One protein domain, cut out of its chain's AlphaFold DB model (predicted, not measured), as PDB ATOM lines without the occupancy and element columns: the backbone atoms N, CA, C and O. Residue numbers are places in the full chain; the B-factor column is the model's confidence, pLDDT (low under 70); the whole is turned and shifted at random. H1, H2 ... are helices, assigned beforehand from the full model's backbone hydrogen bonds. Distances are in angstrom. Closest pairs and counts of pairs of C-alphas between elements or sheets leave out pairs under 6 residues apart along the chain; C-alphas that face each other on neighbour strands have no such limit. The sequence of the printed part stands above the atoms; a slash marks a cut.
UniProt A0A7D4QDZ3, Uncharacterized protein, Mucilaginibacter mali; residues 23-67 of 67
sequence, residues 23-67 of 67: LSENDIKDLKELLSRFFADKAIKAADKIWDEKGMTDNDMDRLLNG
ATOM      1  N   LEU A  23     213.605 187.556 171.461       87.81
ATOM      2  CA  LEU A  23     214.468 188.552 172.069       87.81
ATOM      3  C   LEU A  23     215.603 187.861 172.825       87.81
ATOM      4  O   LEU A  23     215.386 186.832 173.474       87.81
ATOM      5  N   SER A  24     216.808 188.429 172.762       93.38
ATOM      6  CA  SER A  24     217.883 188.013 173.662       93.38
ATOM      7  C   SER A  24     217.556 188.411 175.106       93.38
ATOM      8  O   SER A  24     216.693 189.252 175.357       93.38
ATOM      9  N   GLU A  25     218.265 187.849 176.089       93.50
ATOM     10  CA  GLU A  25     218.089 188.257 177.492       93.50
ATOM     11  C   GLU A  25     218.341 189.760 177.703       93.50
ATOM     12  O   GLU A  25     217.647 190.391 178.502       93.50
ATOM     13  N   ASN A  26     219.281 190.341 176.949       95.88
ATOM     14  CA  ASN A  26     219.560 191.776 176.977       95.88
ATOM     15  C   ASN A  26     218.394 192.584 176.400       95.88
ATOM     16  O   ASN A  26     217.939 193.520 177.047       95.88
ATOM     17  N   ASP A  27     217.830 192.172 175.262       92.56
ATOM     18  CA  ASP A  27     216.669 192.865 174.685       92.56
ATOM     19  C   ASP A  27     215.445 192.785 175.614       92.56
ATOM     20  O   ASP A  27     214.686 193.744 175.757       92.56
ATOM     21  N   ILE A  28     215.257 191.650 176.301       92.50
ATOM     22  CA  ILE A  28     214.201 191.494 177.314       92.50
ATOM     23  C   ILE A  28     214.441 192.444 178.490       92.50
ATOM     24  O   ILE A  28     213.487 193.014 179.029       92.50
ATOM     25  N   LYS A  29     215.694 192.602 178.923       96.25
ATOM     26  CA  LYS A  29     216.059 193.540 179.989       96.25
ATOM     27  C   LYS A  29     215.760 194.981 179.573       96.25
ATOM     28  O   LYS A  29     215.101 195.689 180.333       96.25
ATOM     29  N   ASP A  30     216.150 195.370 178.367       95.19
ATOM     30  CA  ASP A  30     215.921 196.718 177.843       95.19
ATOM     31  C   ASP A  30     214.420 197.009 177.693       95.19
ATOM     32  O   ASP A  30     213.942 198.074 178.089       95.19
ATOM     33  N   LEU A  31     213.633 196.029 177.232       92.81
ATOM     34  CA  LEU A  31     212.174 196.141 177.164       92.81
ATOM     35  C   LEU A  31     211.543 196.330 178.552       92.81
ATOM     36  O   LEU A  31     210.634 197.148 178.718       92.81
ATOM     37  N   LYS A  32     212.019 195.601 179.570       94.25
ATOM     38  CA  LYS A  32     211.557 195.787 180.956       94.25
ATOM     39  C   LYS A  32     211.878 197.186 181.466       94.25
ATOM     40  O   LYS A  32     211.042 197.789 182.141       94.25
ATOM     41  N   GLU A  33     213.058 197.705 181.149       97.88
ATOM     42  CA  GLU A  33     213.459 199.050 181.552       97.88
ATOM     43  C   GLU A  33     212.599 200.120 180.867       97.88
ATOM     44  O   GLU A  33     212.104 201.026 181.539       97.88
ATOM     45  N   LEU A  34     212.322 199.964 179.569       96.25
ATOM     46  CA  LEU A  34     211.419 200.841 178.822       96.25
ATOM     47  C   LEU A  34     210.018 200.888 179.449       96.25
ATOM     48  O   LEU A  34     209.474 201.968 179.679       96.25
ATOM     49  N   LEU A  35     209.441 199.725 179.764       95.88
ATOM     50  CA  LEU A  35     208.124 199.643 180.401       95.88
ATOM     51  C   LEU A  35     208.136 200.253 181.808       95.88
ATOM     52  O   LEU A  35     207.204 200.965 182.178       95.88
ATOM     53  N   SER A  36     209.201 200.020 182.577       97.75
ATOM     54  CA  SER A  36     209.362 200.590 183.920       97.75
ATOM     55  C   SER A  36     209.394 202.118 183.872       97.75
ATOM     56  O   SER A  36     208.675 202.770 184.629       97.75
ATOM     57  N   ARG A  37     210.155 202.690 182.931       98.31
ATOM     58  CA  ARG A  37     210.207 204.139 182.686       98.31
ATOM     59  C   ARG A  37     208.846 204.687 182.263       98.31
ATOM     60  O   ARG A  37     208.384 205.661 182.843       98.31
ATOM     61  N   PHE A  38     208.152 204.013 181.343       97.06
ATOM     62  CA  PHE A  38     206.811 204.414 180.910       97.06
ATOM     63  C   PHE A  38     205.816 204.527 182.079       97.06
ATOM     64  O   PHE A  38     205.071 205.506 182.175       97.06
ATOM     65  N   PHE A  39     205.795 203.542 182.982       96.88
ATOM     66  CA  PHE A  39     204.902 203.584 184.140       96.88
ATOM     67  C   PHE A  39     205.340 204.613 185.186       96.88
ATOM     68  O   PHE A  39     204.473 205.281 185.750       96.88
ATOM     69  N   ALA A  40     206.647 204.781 185.407       98.12
ATOM     70  CA  ALA A  40     207.177 205.814 186.295       98.12
ATOM     71  C   ALA A  40     206.787 207.218 185.813       98.12
ATOM     72  O   ALA A  40     206.201 207.982 186.575       98.12
ATOM     73  N   ASP A  41     206.986 207.521 184.529       98.25
ATOM     74  CA  ASP A  41     206.619 208.811 183.939       98.25
ATOM     75  C   ASP A  41     205.117 209.086 184.060       98.25
ATOM     76  O   ASP A  41     204.692 210.213 184.322       98.25
ATOM     77  N   LYS A  42     204.285 208.054 183.880       97.69
ATOM     78  CA  LYS A  42     202.834 208.175 184.048       97.69
ATOM     79  C   LYS A  42     202.451 208.447 185.503       97.69
ATOM     80  O   LYS A  42     201.540 209.236 185.742       97.69
ATOM     81  N   ALA A  43     203.125 207.800 186.453       97.75
ATOM     82  CA  ALA A  43     202.892 208.006 187.877       97.75
ATOM     83  C   ALA A  43     203.305 209.417 188.318       97.75
ATOM     84  O   ALA A  43     202.519 210.080 188.989       97.75
ATOM     85  N   ILE A  44     204.471 209.898 187.873       96.50
ATOM     86  CA  ILE A  44     204.958 211.259 188.145       96.50
ATOM     87  C   ILE A  44     203.958 212.286 187.615       96.50
ATOM     88  O   ILE A  44     203.435 213.080 188.384       96.50
ATOM     89  N   LYS A  45     203.558 212.182 186.342       97.81
ATOM     90  CA  LYS A  45     202.561 213.094 185.749       97.81
ATOM     91  C   LYS A  45     201.223 213.084 186.486       97.81
ATOM     92  O   LYS A  45     200.543 214.103 186.549       97.81
ATOM     93  N   ALA A  46     200.803 211.925 186.990       97.00
ATOM     94  CA  ALA A  46     199.581 211.828 187.779       97.00
ATOM     95  C   ALA A  46     199.736 212.510 189.148       97.00
ATOM     96  O   ALA A  46     198.801 213.175 189.588       97.00
ATOM     97  N   ALA A  47     200.895 212.366 189.794       95.00
ATOM     98  CA  ALA A  47     201.210 213.051 191.042       95.00
ATOM     99  C   ALA A  47     201.256 214.573 190.844       95.00
ATOM    100  O   ALA A  47     200.557 215.276 191.569       95.00
ATOM    101  N   ASP A  48     201.962 215.055 189.818       95.44
ATOM    102  CA  ASP A  48     202.043 216.479 189.463       95.44
ATOM    103  C   ASP A  48     200.649 217.063 189.208       95.44
ATOM    104  O   ASP A  48     200.280 218.101 189.746       95.44
ATOM    105  N   LYS A  49     199.803 216.344 188.460       97.12
ATOM    106  CA  LYS A  49     198.427 216.785 188.210       97.12
ATOM    107  C   LYS A  49     197.626 216.947 189.506       97.12
ATOM    108  O   LYS A  49     196.896 217.921 189.657       97.12
ATOM    109  N   ILE A  50     197.729 215.988 190.427       95.56
ATOM    110  CA  ILE A  50     197.031 216.056 191.719       95.56
ATOM    111  C   ILE A  50     197.591 217.198 192.573       95.56
ATOM    112  O   ILE A  50     196.822 217.856 193.275       95.56
ATOM    113  N   TRP A  51     198.906 217.415 192.518       94.31
ATOM    114  CA  TRP A  51     199.595 218.510 193.191       94.31
ATOM    115  C   TRP A  51     199.025 219.863 192.760       94.31
ATOM    116  O   TRP A  51     198.569 220.642 193.602       94.31
ATOM    117  N   ASP A  52     198.948 220.079 191.447       95.69
ATOM    118  CA  ASP A  52     198.415 221.295 190.837       95.69
ATOM    119  C   ASP A  52     196.924 221.484 191.142       95.69
ATOM    120  O   ASP A  52     196.507 222.555 191.584       95.69
ATOM    121  N   GLU A  53     196.103 220.441 190.964       96.88
ATOM    122  CA  GLU A  53     194.651 220.497 191.209       96.88
ATOM    123  C   GLU A  53     194.308 220.836 192.664       96.88
ATOM    124  O   GLU A  53     193.273 221.447 192.939       96.88
ATOM    125  N   LYS A  54     195.168 220.443 193.606       95.19
ATOM    126  CA  LYS A  54     194.997 220.725 195.033       95.19
ATOM    127  C   LYS A  54     195.670 222.021 195.481       95.19
ATOM    128  O   LYS A  54     195.518 222.380 196.648       95.19
ATOM    129  N   GLY A  55     196.391 222.709 194.592       95.69
ATOM    130  CA  GLY A  55     197.168 223.899 194.933       95.69
ATOM    131  C   GLY A  55     198.220 223.621 196.006       95.69
ATOM    132  O   GLY A  55     198.422 224.453 196.890       95.69
ATOM    133  N   MET A  56     198.819 222.426 195.977       93.25
ATOM    134  CA  MET A  56     199.817 222.016 196.961       93.25
ATOM    135  C   MET A  56     201.063 222.900 196.866       93.25
ATOM    136  O   MET A  56     201.447 223.370 195.793       93.25
ATOM    137  N   THR A  57     201.687 223.141 198.012       94.06
ATOM    138  CA  THR A  57     202.835 224.048 198.151       94.06
ATOM    139  C   THR A  57     204.069 223.305 198.635       94.06
ATOM    140  O   THR A  57     203.970 222.181 199.121       94.06
ATOM    141  N   ASP A  58     205.233 223.949 198.591       91.19
ATOM    142  CA  ASP A  58     206.476 223.378 199.129       91.19
ATOM    143  C   ASP A  58     206.325 222.930 200.598       91.19
ATOM    144  O   ASP A  58     206.850 221.891 200.989       91.19
ATOM    145  N   ASN A  59     205.491 223.621 201.388       93.19
ATOM    146  CA  ASN A  59     205.166 223.214 202.759       93.19
ATOM    147  C   ASN A  59     204.452 221.849 202.827       93.19
ATOM    148  O   ASN A  59     204.632 221.093 203.784       93.19
ATOM    149  N   ASP A  60     203.620 221.522 201.835       92.00
ATOM    150  CA  ASP A  60     203.008 220.197 201.731       92.00
ATOM    151  C   ASP A  60     204.053 219.133 201.395       92.00
ATOM    152  O   ASP A  60     203.936 218.005 201.877       92.00
ATOM    153  N   MET A  61     205.093 219.491 200.634       89.56
ATOM    154  CA  MET A  61     206.206 218.591 200.325       89.56
ATOM    155  C   MET A  61     207.008 218.288 201.584       89.56
ATOM    156  O   MET A  61     207.249 217.123 201.895       89.56
ATOM    157  N   ASP A  62     207.338 219.324 202.355       91.75
ATOM    158  CA  ASP A  62     208.043 219.187 203.629       91.75
ATOM    159  C   ASP A  62     207.257 218.323 204.617       91.75
ATOM    160  O   ASP A  62     207.836 217.493 205.323       91.75
ATOM    161  N   ARG A  63     205.925 218.460 204.641       91.81
ATOM    162  CA  ARG A  63     205.060 217.611 205.466       91.81
ATOM    163  C   ARG A  63     205.064 216.150 205.009       91.81
ATOM    164  O   ARG A  63     205.005 215.267 205.856       91.81
ATOM    165  N   LEU A  64     205.115 215.888 203.704       89.19
ATOM    166  CA  LEU A  64     205.163 214.527 203.155       89.19
ATOM    167  C   LEU A  64     206.527 213.850 203.363       89.19
ATOM    168  O   LEU A  64     206.566 212.642 203.566       89.19
ATOM    169  N   LEU A  65     207.632 214.602 203.305       89.56
ATOM    170  CA  LEU A  65     208.993 214.065 203.459       89.56
ATOM    171  C   LEU A  65     209.383 213.791 204.917       89.56
ATOM    172  O   LEU A  65     210.215 212.922 205.164       89.56
ATOM    173  N   ASN A  66     208.804 214.534 205.863       91.75
ATOM    174  CA  ASN A  66     209.110 214.426 207.294       91.75
ATOM    175  C   ASN A  66     208.005 213.717 208.107       91.75
ATOM    176  O   ASN A  66     208.039 213.761 209.339       91.75
ATOM    177  N   GLY A  67     207.008 213.141 207.426       66.81
ATOM    178  CA  GLY A  67     205.847 212.465 208.019       66.81
ATOM    179  C   GLY A  67     206.036 210.976 208.274       66.81
ATOM    180  O   GLY A  67     206.913 210.356 207.633       66.81
TER     181      GLY A  67
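This is residues 23 to 67 of the 67 residues of an uncharacterized protein of Mucilaginibacter mali (UniProt A0A7D4QDZ3). Look first for one long, straight helix, H1, which makes most of the longest axis; at its far end the chain turns through a tight link into a short helix, H2, set off to one side like the tip of a hook. The printed part has 45 residues, with two named helices in the order H1, H2 and no named strand, and its class is all helix. It is extended, a rod spanning 47 by 22 by 11 A, with a radius of gyration of the C-alphas of 16.2 A.

Start from H1, residues 25 to 53, where residues 32 to 47 stand free. Beyond it, a tight link of 4 residues leads to H2, residues 58 to 65, of which 62 to 65 stand free. The two helices are apart, with no C-alpha of the one within 8 A of the other. In H1 and H2 every O i to N i+4 pair is within hydrogen-bond range.

Find C-alpha 25 at (218.089, 188.257, 177.492); from there H1 runs 42.2 A to C-alpha 53 at (194.651, 220.497, 191.209). H2 covers 10.6 A and ends at C-alpha 65, (208.993, 214.065, 203.459).

The two C-alphas farthest apart, those of Ser 24 and Asn 59, are 47.4 A apart. The printed part has no cut, and Gly 67, the chain's last residue, is the one printed residue with pLDDT under 70.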